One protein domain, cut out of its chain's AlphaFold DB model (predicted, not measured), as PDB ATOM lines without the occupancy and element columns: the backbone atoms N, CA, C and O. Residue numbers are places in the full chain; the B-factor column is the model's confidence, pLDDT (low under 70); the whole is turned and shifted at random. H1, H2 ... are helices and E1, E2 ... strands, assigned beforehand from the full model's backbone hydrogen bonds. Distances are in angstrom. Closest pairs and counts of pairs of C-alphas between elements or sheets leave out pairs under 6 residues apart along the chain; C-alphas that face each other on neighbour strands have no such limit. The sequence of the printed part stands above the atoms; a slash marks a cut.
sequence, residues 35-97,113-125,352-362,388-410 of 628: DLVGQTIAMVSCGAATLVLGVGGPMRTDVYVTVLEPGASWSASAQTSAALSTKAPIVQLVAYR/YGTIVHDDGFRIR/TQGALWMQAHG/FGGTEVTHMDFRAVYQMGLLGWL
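What this domain is: This is residues 35 to 97, 113 to 125, 352 to 362 and 388 to 410 of the 628 residues of an uncharacterized protein of Malassezia restricta CBS 7877 (UniProt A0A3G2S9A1). A strongly twisted sheet of four strands, E1 to E4, has E5 and the small hairpin of E6 and E7 on one side and E8 standing loosely off the other, while H1 makes a tail at one end, where residues 403 to 410 stick out. The printed part has 110 residues, with eight named strands followed by one named helix. The sheet's order is E1, E2, E3, E4, antiparallel throughout, and the class is mostly strand. The whole is only just compact, close to loose, with a radius of gyration of the C-alphas of 15.7 A and spans of 58 by 27 by 27 A.

Where its parts are: E1 is residues 41 to 46, beginning at C-alpha 41 (28.083, 29.627, -26.635). E2, residues 49 to 56, is 21.9 A long, E3, residues 62 to 69, 22.8 A, and E5, residues 90 to 97, 20.5 A. E4 is residues 75 to 78, E6 113 to 118, E7 122 to 125 and E8 356 to 361. H1, residues 398 to 409, ends at C-alpha 409 (45.463, 45.309, -47.625).

How they stand to each other: E1 to E4 form a meander, each strand the antiparallel neighbour of the one before: N 44 and O 51 are 3.0 A apart, N 52 and O 66 2.8 A, N 67 and O 77 2.8 A. E5 touches E1, closest at the C-alphas of Ala 42 and Ala 95, 5.5 A. In the hairpin E6 and E7, N 117 and O 123 are 2.8 A apart. E8 and E2 are only just apart, closest 8.0 A. H1 is not on the sheet; its O i to N i+4 pairs are each within hydrogen-bond range.

The domain as a whole: The C-alphas of Ala 72 and Leu 410 are farthest apart, 59.4 A. Cuts leave gaps of 13.3 A between C-alphas 97 and 113, 27.8 A between 125 and 352, and 28.6 A between 362 and 388. The link E4 to E5 is long. Confidence is low at residues 388 to 410, among others; H1 has mean pLDDT 38.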
ATOM      1  N   ASP A  35      27.634  44.168 -35.483       60.66
ATOM      2  CA  ASP A  35      26.679  43.500 -36.383       60.66
ATOM      3  C   ASP A  35      27.195  42.168 -36.961       60.66
ATOM      4  O   ASP A  35      26.525  41.520 -37.764       60.66
ATOM      5  N   LEU A  36      28.415  41.763 -36.599       63.84
ATOM      6  CA  LEU A  36      29.136  40.660 -37.222       63.84
ATOM      7  C   LEU A  36      29.309  39.455 -36.288       63.84
ATOM      8  O   LEU A  36      29.633  38.368 -36.786       63.84
ATOM      9  N   VAL A  37      29.059  39.609 -34.982       72.62
ATOM     10  CA  VAL A  37      29.220  38.573 -33.948       72.62
ATOM     11  C   VAL A  37      27.866  38.142 -33.382       72.62
ATOM     12  O   VAL A  37      27.108  38.932 -32.828       72.62
ATOM     13  N   GLY A  38      27.566  36.851 -33.515       78.75
ATOM     14  CA  GLY A  38      26.381  36.216 -32.949       78.75
ATOM     15  C   GLY A  38      26.666  35.511 -31.619       78.75
ATOM     16  O   GLY A  38      27.622  35.799 -30.903       78.75
ATOM     17  N   GLN A  39      25.828  34.531 -31.286       87.12
ATOM     18  CA  GLN A  39      26.036  33.676 -30.115       87.12
ATOM     19  C   GLN A  39      27.266  32.782 -30.327       87.12
ATOM     20  O   GLN A  39      27.358  32.092 -31.339       87.12
ATOM     21  N   THR A  40      28.201  32.775 -29.373       89.62
ATOM     22  CA  THR A  40      29.426  31.945 -29.398       89.62
ATOM     23  C   THR A  40      29.471  30.894 -28.281       89.62
ATOM     24  O   THR A  40      30.513  30.294 -28.017       89.62
ATOM     25  N   ILE A  41      28.334  30.680 -27.619       91.19
ATOM     26  CA  ILE A  41      28.083  29.627 -26.635       91.19
ATOM     27  C   ILE A  41      26.772  28.959 -27.055       91.19
ATOM     28  O   ILE A  41      25.812  29.664 -27.366       91.19
ATOM     29  N   ALA A  42      26.717  27.630 -27.066       93.25
ATOM     30  CA  ALA A  42      25.517  26.879 -27.432       93.25
ATOM     31  C   ALA A  42      25.352  25.622 -26.567       93.25
ATOM     32  O   ALA A  42      26.333  25.061 -26.081       93.25
ATOM     33  N   MET A  43      24.114  25.150 -26.406       92.94
ATOM     34  CA  MET A  43      23.796  23.925 -25.666       92.94
ATOM     35  C   MET A  43      22.989  22.953 -26.529       92.94
ATOM     36  O   MET A  43      22.087  23.361 -27.255       92.94
ATOM     37  N   VAL A  44      23.297  21.656 -26.444       93.31
ATOM     38  CA  VAL A  44      22.593  20.597 -27.191       93.31
ATOM     39  C   VAL A  44      22.544  19.298 -26.384       93.31
ATOM     40  O   VAL A  44      23.523  18.923 -25.744       93.31
ATOM     41  N   SER A  45      21.418  18.580 -26.392       90.06
ATOM     42  CA  SER A  45      21.323  17.287 -25.696       90.06
ATOM     43  C   SER A  45      21.970  16.151 -26.500       90.06
ATOM     44  O   SER A  45      21.842  16.074 -27.721       90.06
ATOM     45  N   CYS A  46      22.660  15.245 -25.809       88.44
ATOM     46  CA  CYS A  46      23.369  14.103 -26.379       88.44
ATOM     47  C   CYS A  46      23.120  12.863 -25.509       88.44
ATOM     48  O   CYS A  46      23.730  12.682 -24.454       88.44
ATOM     49  N   GLY A  47      22.181  12.011 -25.928       85.12
ATOM     50  CA  GLY A  47      21.680  10.928 -25.079       85.12
ATOM     51  C   GLY A  47      20.981  11.493 -23.839       85.12
ATOM     52  O   GLY A  47      20.018  12.247 -23.985       85.12
ATOM     53  N   ALA A  48      21.479  11.132 -22.651       82.50
ATOM     54  CA  ALA A  48      21.041  11.674 -21.360       82.50
ATOM     55  C   ALA A  48      21.838  12.917 -20.904       82.50
ATOM     56  O   ALA A  48      21.380  13.646 -20.025       82.50
ATOM     57  N   ALA A  49      23.017  13.165 -21.483       86.75
ATOM     58  CA  ALA A  49      23.849  14.320 -21.161       86.75
ATOM     59  C   ALA A  49      23.422  15.563 -21.960       86.75
ATOM     60  O   ALA A  49      22.773  15.474 -23.004       86.75
ATOM     61  N   THR A  50      23.831  16.740 -21.493       90.44
ATOM     62  CA  THR A  50      23.774  17.997 -22.248       90.44
ATOM     63  C   THR A  50      25.197  18.458 -22.537       90.44
ATOM     64  O   THR A  50      26.025  18.514 -21.638       90.44
ATOM     65  N   LEU A  51      25.498  18.774 -23.790       92.19
ATOM     66  CA  LEU A  51      26.781  19.329 -24.201       92.19
ATOM     67  C   LEU A  51      26.676  20.850 -24.210       92.19
ATOM     68  O   LEU A  51      25.792  21.404 -24.864       92.19
ATOM     69  N   VAL A  52      27.588  21.508 -23.504       91.62
ATOM     70  CA  VAL A  52      27.828  22.950 -23.577       91.62
ATOM     71  C   VAL A  52      29.031  23.157 -24.484       91.62
ATOM     72  O   VAL A  52      30.111  22.639 -24.204       91.62
ATOM     73  N   LEU A  53      28.852  23.897 -25.573       92.44
ATOM     74  CA  LEU A  53      29.920  24.260 -26.493       92.44
ATOM     75  C   LEU A  53      30.251  25.740 -26.312       92.44
ATOM     76  O   LEU A  53      29.345  26.573 -26.311       92.44
ATOM     77  N   GLY A  54      31.537  26.069 -26.199       89.75
ATOM     78  CA  GLY A  54      32.015  27.446 -26.076       89.75
ATOM     79  C   GLY A  54      33.198  27.721 -26.996       89.75
ATOM     80  O   GLY A  54      34.108  26.898 -27.108       89.75
ATOM     81  N   VAL A  55      33.189  28.885 -27.648       86.62
ATOM     82  CA  VAL A  55      34.336  29.390 -28.415       86.62
ATOM     83  C   VAL A  55      35.395  29.952 -27.465       86.62
ATOM     84  O   VAL A  55      35.087  30.742 -26.573       86.62
ATOM     85  N   GLY A  56      36.655  29.599 -27.692       79.50
ATOM     86  CA  GLY A  56      37.812  30.113 -26.967       79.50
ATOM     87  C   GLY A  56      39.107  29.944 -27.757       79.50
ATOM     88  O   GLY A  56      39.105  29.988 -28.988       79.50
ATOM     89  N   GLY A  57      40.216  29.795 -27.034       70.25
ATOM     90  CA  GLY A  57      41.564  29.922 -27.590       70.25
ATOM     91  C   GLY A  57      41.958  31.393 -27.834       70.25
ATOM     92  O   GLY A  57      41.084  32.265 -27.898       70.25
ATOM     93  N   PRO A  58      43.263  31.710 -27.981       64.31
ATOM     94  CA  PRO A  58      43.751  33.098 -28.009       64.31
ATOM     95  C   PRO A  58      43.162  33.977 -29.123       64.31
ATOM     96  O   PRO A  58      43.042  35.187 -28.944       64.31
ATOM     97  N   MET A  59      42.778  33.362 -30.250       66.94
ATOM     98  CA  MET A  59      42.211  34.018 -31.439       66.94
ATOM     99  C   MET A  59      40.710  33.726 -31.637       66.94
ATOM    100  O   MET A  59      40.174  33.971 -32.716       66.94
ATOM    101  N   ARG A  60      40.024  33.169 -30.624       76.56
ATOM    102  CA  ARG A  60      38.626  32.686 -30.716       76.56
ATOM    103  C   ARG A  60      38.404  31.701 -31.881       76.56
ATOM    104  O   ARG A  60      37.364  31.699 -32.533       76.56
ATOM    105  N   THR A  61      39.415  30.883 -32.157       82.62
ATOM    106  CA  THR A  61      39.504  29.892 -33.244       82.62
ATOM    107  C   THR A  61      39.019  28.500 -32.849       82.62
ATOM    108  O   THR A  61      38.865  27.631 -33.702       82.62
ATOM    109  N   ASP A  62      38.792  28.258 -31.561       86.06
ATOM    110  CA  ASP A  62      38.707  26.908 -31.020       86.06
ATOM    111  C   ASP A  62      37.363  26.682 -30.325       86.06
ATOM    112  O   ASP A  62      36.901  27.523 -29.555       86.06
ATOM    113  N   VAL A  63      36.717  25.544 -30.588       90.38
ATOM    114  CA  VAL A  63      35.465  25.143 -29.925       90.38
ATOM    115  C   VAL A  63      35.773  24.080 -28.887       90.38
ATOM    116  O   VAL A  63      36.267  23.007 -29.224       90.38
ATOM    117  N   TYR A  64      35.427  24.349 -27.635       88.50
ATOM    118  CA  TYR A  64      35.583  23.426 -26.516       88.50
ATOM    119  C   TYR A  64      34.216  22.877 -26.109       88.50
ATOM    120  O   TYR A  64      33.202  23.568 -26.237       88.50
ATOM    121  N   VAL A  65      34.183  21.637 -25.615       88.56
ATOM    122  CA  VAL A  65      32.959  20.985 -25.126       88.56
ATOM    123  C   VAL A  65      33.096  20.696 -23.634       88.56
ATOM    124  O   VAL A  65      34.088  20.128 -23.175       88.56
ATOM    125  N   THR A  66      32.068  21.074 -22.880       88.56
ATOM    126  CA  THR A  66      31.840  20.642 -21.500       88.56
ATOM    127  C   THR A  66      30.603  19.757 -21.466       88.56
ATOM    128  O   THR A  66      29.540  20.135 -21.961       88.56
ATOM    129  N   VAL A  67      30.743  18.563 -20.901       86.88
ATOM    130  CA  VAL A  67      29.659  17.594 -20.738       86.88
ATOM    131  C   VAL A  67      28.981  17.862 -19.401       86.88
ATOM    132  O   VAL A  67      29.649  17.897 -18.373       86.88
ATOM    133  N   LEU A  68      27.664  18.045 -19.414       85.50
ATOM    134  CA  LEU A  68      26.818  18.187 -18.235       85.50
ATOM    135  C   LEU A  68      25.931  16.941 -18.114       85.50
ATOM    136  O   LEU A  68      25.057  16.707 -18.953       85.50
ATOM    137  N   GLU A  69      26.136  16.145 -17.070       83.38
ATOM    138  CA  GLU A  69      25.424  14.883 -16.853       83.38
ATOM    139  C   GLU A  69      24.424  14.993 -15.687       83.38
ATOM    140  O   GLU A  69      24.775  15.501 -14.614       83.38
ATOM    141  N   PRO A  70      23.175  14.516 -15.854       78.81
ATOM    142  CA  PRO A  70      22.212  14.441 -14.764       78.81
ATOM    143  C   PRO A  70      22.530  13.266 -13.828       78.81
ATOM    144  O   PRO A  70      22.733  12.133 -14.262       78.81
ATOM    145  N   GLY A  71      22.497  13.523 -12.522       68.38
ATOM    146  CA  GLY A  71      22.723  12.528 -11.475       68.38
ATOM    147  C   GLY A  71      22.109  12.964 -10.143       68.38
ATOM    148  O   GLY A  71      21.333  13.915 -10.096       68.38
ATOM    149  N   ALA A  72      22.479  12.301  -9.041       61.66
ATOM    150  CA  ALA A  72      22.065  12.714  -7.688       61.66
ATOM    151  C   ALA A  72      22.552  14.137  -7.327       61.66
ATOM    152  O   ALA A  72      21.915  14.853  -6.560       61.66
ATOM    153  N   SER A  73      23.661  14.546  -7.940       69.19
ATOM    154  CA  SER A  73      24.066  15.928  -8.175       69.19
ATOM    155  C   SER A  73      24.510  16.028  -9.634       69.19
ATOM    156  O   SER A  73      25.072  15.062 -10.152       69.19
ATOM    157  N   TRP A  74      24.301  17.172 -10.280       72.00
ATOM    158  CA  TRP A  74      24.815  17.414 -11.630       72.00
ATOM    159  C   TRP A  74      26.349  17.361 -11.654       72.00
ATOM    160  O   TRP A  74      27.000  18.034 -10.851       72.00
ATOM    161  N   SER A  75      26.919  16.584 -12.574       75.88
ATOM    162  CA  SER A  75      28.360  16.555 -12.852       75.88
ATOM    163  C   SER A  75      28.669  17.324 -14.133       75.88
ATOM    164  O   SER A  75      27.950  17.212 -15.124       75.88
ATOM    165  N   ALA A  76      29.753  18.099 -14.114       79.44
ATOM    166  CA  ALA A  76      30.282  18.793 -15.281       79.44
ATOM    167  C   ALA A  76      31.726  18.337 -15.537       79.44
ATOM    168  O   ALA A  76      32.556  18.387 -14.627       79.44
ATOM    169  N   SER A  77      32.029  17.898 -16.759       76.69
ATOM    170  CA  SER A  77      33.380  17.521 -17.187       76.69
ATOM    171  C   SER A  77      33.764  18.271 -18.464       76.69
ATOM    172  O   SER A  77      33.193  18.081 -19.537       76.69
ATOM    173  N   ALA A  78      34.729  19.180 -18.339       78.12
ATOM    174  CA  ALA A  78      35.282  19.922 -19.464       78.12
ATOM    175  C   ALA A  78      36.375  19.115 -20.172       78.12
ATOM    176  O   ALA A  78      37.193  18.462 -19.518       78.12
ATOM    177  N   GLN A  79      36.425  19.189 -21.502       74.81
ATOM    178  CA  GLN A  79      37.560  18.679 -22.268       74.81
ATOM    179  C   GLN A  79      38.684  19.713 -22.334       74.81
ATOM    180  O   GLN A  79      38.450  20.876 -22.646       74.81
ATOM    181  N   THR A  80      39.919  19.265 -22.106       73.94
ATOM    182  CA  THR A  80      41.134  20.092 -22.220       73.94
ATOM    183  C   THR A  80      41.586  20.306 -23.667       73.94
ATOM    184  O   THR A  80      42.294  21.266 -23.959       73.94
ATOM    185  N   SER A  81      41.190  19.418 -24.583       81.25
ATOM    186  CA  SER A  81      41.412  19.546 -26.025       81.25
ATOM    187  C   SER A  81      40.226  20.226 -26.702       81.25
ATOM    188  O   SER A  81      39.081  19.836 -26.457       81.25
ATOM    189  N   ALA A  82      40.492  21.145 -27.630       86.88
ATOM    190  CA  ALA A  82      39.466  21.669 -28.522       86.88
ATOM    191  C   ALA A  82      38.820  20.534 -29.348       86.88
ATOM    192  O   ALA A  82      39.501  19.657 -29.883       86.88
ATOM    193  N   ALA A  83      37.495  20.562 -29.458       87.88
ATOM    194  CA  ALA A  83      36.699  19.661 -30.289       87.88
ATOM    195  C   ALA A  83      36.698  20.080 -31.774       87.88
ATOM    196  O   ALA A  83      36.366  19.263 -32.637       87.88
ATOM    197  N   LEU A  84      37.069  21.333 -32.062       92.19
ATOM    198  CA  LEU A  84      37.394  21.875 -33.386       92.19
ATOM    199  C   LEU A  84      38.380  23.041 -33.240       92.19
ATOM    200  O   LEU A  84      38.213  23.844 -32.328       92.19
ATOM    201  N   SER A  85      39.297  23.186 -34.197       89.94
ATOM    202  CA  SER A  85      40.115  24.388 -34.398       89.94
ATOM    203  C   SER A  85      39.919  24.909 -35.825       89.94
ATOM    204  O   SER A  85      39.955  24.127 -36.778       89.94
ATOM    205  N   THR A  86      39.708  26.214 -35.994       81.88
ATOM    206  CA  THR A  86      39.545  26.888 -37.295       81.88
ATOM    207  C   THR A  86      40.731  27.808 -37.601       81.88
ATOM    208  O   THR A  86      41.429  28.269 -36.705       81.88
ATOM    209  N   LYS A  87      40.963  28.121 -38.886       74.19
ATOM    210  CA  LYS A  87      41.991  29.104 -39.294       74.19
ATOM    211  C   LYS A  87      41.560  30.565 -39.111       74.19
ATOM    212  O   LYS A  87      42.407  31.441 -39.004       74.19
ATOM    213  N   ALA A  88      40.253  30.826 -39.117       70.06
ATOM    214  CA  ALA A  88      39.666  32.153 -38.952       70.06
ATOM    215  C   ALA A  88      38.807  32.189 -37.675       70.06
ATOM    216  O   ALA A  88      38.138  31.184 -37.403       70.06
ATOM    217  N   PRO A  89      38.778  33.310 -36.924       79.06
ATOM    218  CA  PRO A  89      38.002  33.432 -35.693       79.06
ATOM    219  C   PRO A  89      36.524  33.080 -35.873       79.06
ATOM    220  O   PRO A  89      35.902  33.444 -36.878       79.06
ATOM    221  N   ILE A  90      35.964  32.389 -34.884       82.81
ATOM    222  CA  ILE A  90      34.561  31.985 -34.831       82.81
ATOM    223  C   ILE A  90      33.740  33.138 -34.258       82.81
ATOM    224  O   ILE A  90      33.959  33.590 -33.135       82.81
ATOM    225  N   VAL A  91      32.768  33.592 -35.044       85.12
ATOM    226  CA  VAL A  91      31.872  34.709 -34.717       85.12
ATOM    227  C   VAL A  91      30.440  34.248 -34.446       85.12
ATOM    228  O   VAL A  91      29.648  35.020 -33.919       85.12
ATOM    229  N   GLN A  92      30.094  32.995 -34.761       91.50
ATOM    230  CA  GLN A  92      28.823  32.387 -34.364       91.50
ATOM    231  C   GLN A  92      28.926  30.862 -34.265       91.50
ATOM    232  O   GLN A  92      29.581  30.214 -35.084       91.50
ATOM    233  N   LEU A  93      28.218  30.292 -33.297       94.19
ATOM    234  CA  LEU A  93      28.119  28.867 -33.018       94.19
ATOM    235  C   LEU A  93      26.660  28.533 -32.685       94.19
ATOM    236  O   LEU A  93      26.140  28.967 -31.661       94.19
ATOM    237  N   VAL A  94      26.005  27.747 -33.539       94.50
ATOM    238  CA  VAL A  94      24.647  27.234 -33.310       94.50
ATOM    239  C   VAL A  94      24.717  25.715 -33.211       94.50
ATOM    240  O   VAL A  94      24.986  25.032 -34.201       94.50
ATOM    241  N   ALA A  95      24.471  25.178 -32.017       93.69
ATOM    242  CA  ALA A  95      24.297  23.745 -31.797       93.69
ATOM    243  C   ALA A  95      22.802  23.406 -31.749       93.69
ATOM    244  O   ALA A  95      22.010  24.163 -31.191       93.69
ATOM    245  N   TYR A  96      22.411  22.287 -32.351       91.44
ATOM    246  CA  TYR A  96      21.016  21.849 -32.418       91.44
ATOM    247  C   TYR A  96      20.933  20.324 -32.493       91.44
ATOM    248  O   TYR A  96      21.883  19.653 -32.908       91.44
ATOM    249  N   ARG A  97      19.800  19.763 -32.065       86.25
ATOM    250  CA  ARG A  97      19.558  18.319 -32.087       86.25
ATOM    251  C   ARG A  97      18.551  17.954 -33.169       86.25
ATOM    252  O   ARG A  97      17.520  18.598 -33.322       86.25
ATOM    253  N   TYR A 113      29.540  23.236 -41.504       94.75
ATOM    254  CA  TYR A 113      28.503  22.294 -41.085       94.75
ATOM    255  C   TYR A 113      29.136  21.000 -40.561       94.75
ATOM    256  O   TYR A 113      29.946  20.370 -41.253       94.75
ATOM    257  N   GLY A 114      28.735  20.565 -39.363       93.81
ATOM    258  CA  GLY A 114      29.290  19.375 -38.714       93.81
ATOM    259  C   GLY A 114      28.325  18.618 -37.800       93.81
ATOM    260  O   GLY A 114      27.252  19.097 -37.436       93.81
ATOM    261  N   THR A 115      28.742  17.418 -37.402       93.81
ATOM    262  CA  THR A 115      28.121  16.612 -36.333       93.81
ATOM    263  C   THR A 115      29.083  16.485 -35.165       93.81
ATOM    264  O   THR A 115      30.276  16.261 -35.388       93.81
ATOM    265  N   ILE A 116      28.575  16.539 -33.936       94.12
ATOM    266  CA  ILE A 116      29.372  16.171 -32.765       94.12
ATOM    267  C   ILE A 116      29.417  14.640 -32.690       94.12
ATOM    268  O   ILE A 116      28.381  13.979 -32.720       94.12
ATOM    269  N   VAL A 117      30.621  14.081 -32.626       93.00
ATOM    270  CA  VAL A 117      30.893  12.642 -32.503       93.00
ATOM    271  C   VAL A 117      31.662  12.377 -31.213       93.00
ATOM    272  O   VAL A 117      32.332  13.275 -30.707       93.00
ATOM    273  N   HIS A 118      31.556  11.163 -30.671       90.19
ATOM    274  CA  HIS A 118      32.214  10.763 -29.428       90.19
ATOM    275  C   HIS A 118      33.245   9.658 -29.708       90.19
ATOM    276  O   HIS A 118      32.960   8.470 -29.556       90.19
ATOM    277  N   ASP A 119      34.437  10.085 -30.125       79.19
ATOM    278  CA  ASP A 119      35.567   9.248 -30.540       79.19
ATOM    279  C   ASP A 119      36.787   9.631 -29.672       79.19
ATOM    280  O   ASP A 119      37.476  10.615 -29.954       79.19
ATOM    281  N   ASP A 120      37.012   8.893 -28.577       76.94
ATOM    282  CA  ASP A 120      37.926   9.262 -27.475       76.94
ATOM    283  C   ASP A 120      37.685  10.700 -26.964       76.94
ATOM    284  O   ASP A 120      38.581  11.551 -26.940       76.94
ATOM    285  N   GLY A 121      36.428  10.965 -26.590       84.31
ATOM    286  CA  GLY A 121      35.901  12.281 -26.223       84.31
ATOM    287  C   GLY A 121      35.089  12.931 -27.348       84.31
ATOM    288  O   GLY A 121      35.021  12.421 -28.467       84.31
ATOM    289  N   PHE A 122      34.444  14.064 -27.062       90.12
ATOM    290  CA  PHE A 122      33.667  14.780 -28.074       90.12
ATOM    291  C   PHE A 122      34.579  15.518 -29.062       90.12
ATOM    292  O   PHE A 122      35.567  16.146 -28.677       90.12
ATOM    293  N   ARG A 123      34.248  15.420 -30.354       92.94
ATOM    294  CA  ARG A 123      34.904  16.111 -31.477       92.94
ATOM    295  C   ARG A 123      33.855  16.533 -32.497       92.94
ATOM    296  O   ARG A 123      32.815  15.889 -32.622       92.94
ATOM    297  N   ILE A 124      34.117  17.588 -33.258       94.19
ATOM    298  CA  ILE A 124      33.224  18.049 -34.326       94.19
ATOM    299  C   ILE A 124      33.741  17.511 -35.660       94.19
ATOM    300  O   ILE A 124      34.766  17.952 -36.180       94.19
ATOM    301  N   ARG A 125      33.009  16.559 -36.242       94.00
ATOM    302  CA  ARG A 125      33.258  16.066 -37.600       94.00
ATOM    303  C   ARG A 125      32.556  16.994 -38.590       94.00
ATOM    304  O   ARG A 125      31.329  16.976 -38.682       94.00
ATOM    305  N   THR A 352      35.723  37.363 -19.703       67.50
ATOM    306  CA  THR A 352      36.833  37.761 -20.591       67.50
ATOM    307  C   THR A 352      38.024  36.809 -20.512       67.50
ATOM    308  O   THR A 352      38.657  36.567 -21.523       67.50
ATOM    309  N   GLN A 353      38.290  36.193 -19.356       63.97
ATOM    310  CA  GLN A 353      39.335  35.172 -19.189       63.97
ATOM    311  C   GLN A 353      38.944  33.798 -19.774       63.97
ATOM    312  O   GLN A 353      39.609  32.801 -19.520       63.97
ATOM    313  N   GLY A 354      37.843  33.712 -20.523       65.62
ATOM    314  CA  GLY A 354      37.340  32.489 -21.142       65.62
ATOM    315  C   GLY A 354      36.515  31.596 -20.214       65.62
ATOM    316  O   GLY A 354      35.674  30.861 -20.718       65.62
ATOM    317  N   ALA A 355      36.690  31.654 -18.890       71.19
ATOM    318  CA  ALA A 355      36.026  30.750 -17.946       71.19
ATOM    319  C   ALA A 355      34.488  30.729 -18.101       71.19
ATOM    320  O   ALA A 355      33.839  31.777 -18.086       71.19
ATOM    321  N   LEU A 356      33.911  29.525 -18.222       79.38
ATOM    322  CA  LEU A 356      32.462  29.311 -18.298       79.38
ATOM    323  C   LEU A 356      31.858  29.180 -16.900       79.38
ATOM    324  O   LEU A 356      32.314  28.374 -16.091       79.38
ATOM    325  N   TRP A 357      30.782  29.922 -16.658       83.19
ATOM    326  CA  TRP A 357      29.986  29.876 -15.436       83.19
ATOM    327  C   TRP A 357      28.569  29.429 -15.770       83.19
ATOM    328  O   TRP A 357      27.974  29.918 -16.730       83.19
ATOM    329  N   MET A 358      28.026  28.509 -14.974       85.25
ATOM    330  CA  MET A 358      26.724  27.890 -15.223       85.25
ATOM    331  C   MET A 358      25.794  28.056 -14.022       85.25
ATOM    332  O   MET A 358      26.178  27.772 -12.889       85.25
ATOM    333  N   GLN A 359      24.551  28.456 -14.283       84.06
ATOM    334  CA  GLN A 359      23.475  28.518 -13.294       84.06
ATOM    335  C   GLN A 359      22.218  27.837 -13.844       84.06
ATOM    336  O   GLN A 359      21.926  27.931 -15.033       84.06
ATOM    337  N   ALA A 360      21.463  27.164 -12.974       83.38
ATOM    338  CA  ALA A 360      20.183  26.549 -13.310       83.38
ATOM    339  C   ALA A 360      19.024  27.202 -12.546       83.38
ATOM    340  O   ALA A 360      19.161  27.575 -11.377       83.38
ATOM    341  N   HIS A 361      17.869  27.283 -13.204       80.25
ATOM    342  CA  HIS A 361      16.625  27.865 -12.698       80.25
ATOM    343  C   HIS A 361      15.471  26.885 -12.956       80.25
ATOM    344  O   HIS A 361      15.405  26.301 -14.035       80.25
ATOM    345  N   GLY A 362      14.546  26.681 -12.013       67.25
ATOM    346  CA  GLY A 362      13.411  25.772 -12.239       67.25
ATOM    347  C   GLY A 362      12.489  25.554 -11.031       67.25
ATOM    348  O   GLY A 362      12.825  25.954  -9.915       67.25
ATOM    349  N   PHE A 388      39.543  26.271 -20.358       46.25
ATOM    350  CA  PHE A 388      40.484  26.663 -21.419       46.25
ATOM    351  C   PHE A 388      41.954  26.598 -20.961       46.25
ATOM    352  O   PHE A 388      42.861  26.711 -21.783       46.25
ATOM    353  N   GLY A 389      42.202  26.378 -19.664       46.06
ATOM    354  CA  GLY A 389      43.524  26.525 -19.062       46.06
ATOM    355  C   GLY A 389      43.934  27.997 -18.925       46.06
ATOM    356  O   GLY A 389      43.221  28.903 -19.348       46.06
ATOM    357  N   GLY A 390      45.132  28.243 -18.382       38.50
ATOM    358  CA  GLY A 390      45.693  29.588 -18.182       38.50
ATOM    359  C   GLY A 390      46.048  30.359 -19.467       38.50
ATOM    360  O   GLY A 390      46.969  31.173 -19.456       38.50
ATOM    361  N   THR A 391      45.373  30.090 -20.589       43.22
ATOM    362  CA  THR A 391      45.450  30.894 -21.811       43.22
ATOM    363  C   THR A 391      44.445  32.037 -21.724       43.22
ATOM    364  O   THR A 391      43.237  31.810 -21.791       43.22
ATOM    365  N   GLU A 392      44.930  33.271 -21.610       41.56
ATOM    366  CA  GLU A 392      44.064  34.450 -21.642       41.56
ATOM    367  C   GLU A 392      43.355  34.553 -23.002       41.56
ATOM    368  O   GLU A 392      43.986  34.761 -24.043       41.56
ATOM    369  N   VAL A 393      42.024  34.424 -23.003       41.84
ATOM    370  CA  VAL A 393      41.208  34.784 -24.167       41.84
ATOM    371  C   VAL A 393      41.243  36.306 -24.282       41.84
ATOM    372  O   VAL A 393      40.699  37.022 -23.445       41.84
ATOM    373  N   THR A 394      41.926  36.832 -25.296       37.62
ATOM    374  CA  THR A 394      41.987  38.288 -25.474       37.62
ATOM    375  C   THR A 394      40.623  38.835 -25.900       37.62
ATOM    376  O   THR A 394      39.887  38.199 -26.660       37.62
ATOM    377  N   HIS A 395      40.267  40.033 -25.420       42.06
ATOM    378  CA  HIS A 395      39.085  40.746 -25.904       42.06
ATOM    379  C   HIS A 395      39.357  41.264 -27.323       42.06
ATOM    380  O   HIS A 395      39.793  42.399 -27.525       42.06
ATOM    381  N   MET A 396      39.124  40.403 -28.312       42.31
ATOM    382  CA  MET A 396      39.241  40.749 -29.720       42.31
ATOM    383  C   MET A 396      38.084  41.665 -30.126       42.31
ATOM    384  O   MET A 396      36.950  41.216 -30.271       42.31
ATOM    385  N   ASP A 397      38.382  42.947 -30.332       44.78
ATOM    386  CA  ASP A 397      37.489  43.847 -31.058       44.78
ATOM    387  C   ASP A 397      37.472  43.427 -32.539       44.78
ATOM    388  O   ASP A 397      38.413  43.677 -33.301       44.78
ATOM    389  N   PHE A 398      36.395  42.752 -32.941       44.88
ATOM    390  CA  PHE A 398      36.210  42.262 -34.303       44.88
ATOM    391  C   PHE A 398      36.043  43.382 -35.330       44.88
ATOM    392  O   PHE A 398      36.372  43.172 -36.501       44.88
ATOM    393  N   ARG A 399      35.600  44.574 -34.910       44.16
ATOM    394  CA  ARG A 399      35.514  45.765 -35.758       44.16
ATOM    395  C   ARG A 399      36.907  46.316 -36.034       44.16
ATOM    396  O   ARG A 399      37.237  46.517 -37.199       44.16
ATOM    397  N   ALA A 400      37.748  46.453 -35.008       39.59
ATOM    398  CA  ALA A 400      39.141  46.876 -35.172       39.59
ATOM    399  C   ALA A 400      39.964  45.874 -36.004       39.59
ATOM    400  O   ALA A 400      40.704  46.280 -36.900       39.59
ATOM    401  N   VAL A 401      39.805  44.563 -35.772       39.19
ATOM    402  CA  VAL A 401      40.477  43.520 -36.577       39.19
ATOM    403  C   VAL A 401      40.011  43.546 -38.035       39.19
ATOM    404  O   VAL A 401      40.841  43.469 -38.941       39.19
ATOM    405  N   TYR A 402      38.707  43.708 -38.286       40.88
ATOM    406  CA  TYR A 402      38.161  43.838 -39.641       40.88
ATOM    407  C   TYR A 402      38.660  45.110 -40.347       40.88
ATOM    408  O   TYR A 402      39.115  45.036 -41.487       40.88
ATOM    409  N   GLN A 403      38.656  46.257 -39.659       41.28
ATOM    410  CA  GLN A 403      39.173  47.523 -40.187       41.28
ATOM    411  C   GLN A 403      40.671  47.440 -40.508       41.28
ATOM    412  O   GLN A 403      41.070  47.816 -41.606       41.28
ATOM    413  N   MET A 404      41.505  46.906 -39.607       36.44
ATOM    414  CA  MET A 404      42.943  46.761 -39.878       36.44
ATOM    415  C   MET A 404      43.246  45.753 -40.992       36.44
ATOM    416  O   MET A 404      44.187  45.973 -41.753       36.44
ATOM    417  N   GLY A 405      42.449  44.687 -41.129       36.75
ATOM    418  CA  GLY A 405      42.552  43.756 -42.257       36.75
ATOM    419  C   GLY A 405      42.293  44.441 -43.602       36.75
ATOM    420  O   GLY A 405      43.084  44.288 -44.529       36.75
ATOM    421  N   LEU A 406      41.237  45.257 -43.678       36.00
ATOM    422  CA  LEU A 406      40.870  46.016 -44.877       36.00
ATOM    423  C   LEU A 406      41.918  47.095 -45.221       36.00
ATOM    424  O   LEU A 406      42.446  47.135 -46.331       36.00
ATOM    425  N   LEU A 407      42.269  47.944 -44.249       35.38
ATOM    426  CA  LEU A 407      43.194  49.074 -44.428       35.38
ATOM    427  C   LEU A 407      44.622  48.615 -44.752       35.38
ATOM    428  O   LEU A 407      45.276  49.182 -45.628       35.38
ATOM    429  N   GLY A 408      45.091  47.563 -44.073       33.50
ATOM    430  CA  GLY A 408      46.414  46.983 -44.293       33.50
ATOM    431  C   GLY A 408      46.570  46.322 -45.665       33.50
ATOM    432  O   GLY A 408      47.688  46.259 -46.175       33.50
ATOM    433  N   TRP A 409      45.468  45.871 -46.275       31.05
ATOM    434  CA  TRP A 409      45.463  45.309 -47.625       31.05
ATOM    435  C   TRP A 409      45.375  46.390 -48.712       31.05
ATOM    436  O   TRP A 409      46.151  46.356 -49.664       31.05
ATOM    437  N   LEU A 410      44.547  47.424 -48.508       32.09
ATOM    438  CA  LEU A 410      44.489  48.622 -49.366       32.09
ATOM    439  C   LEU A 410      45.758  49.502 -49.292       32.09
ATOM    440  O   LEU A 410      45.895  50.471 -50.039       32.09
TER     441      LEU A 410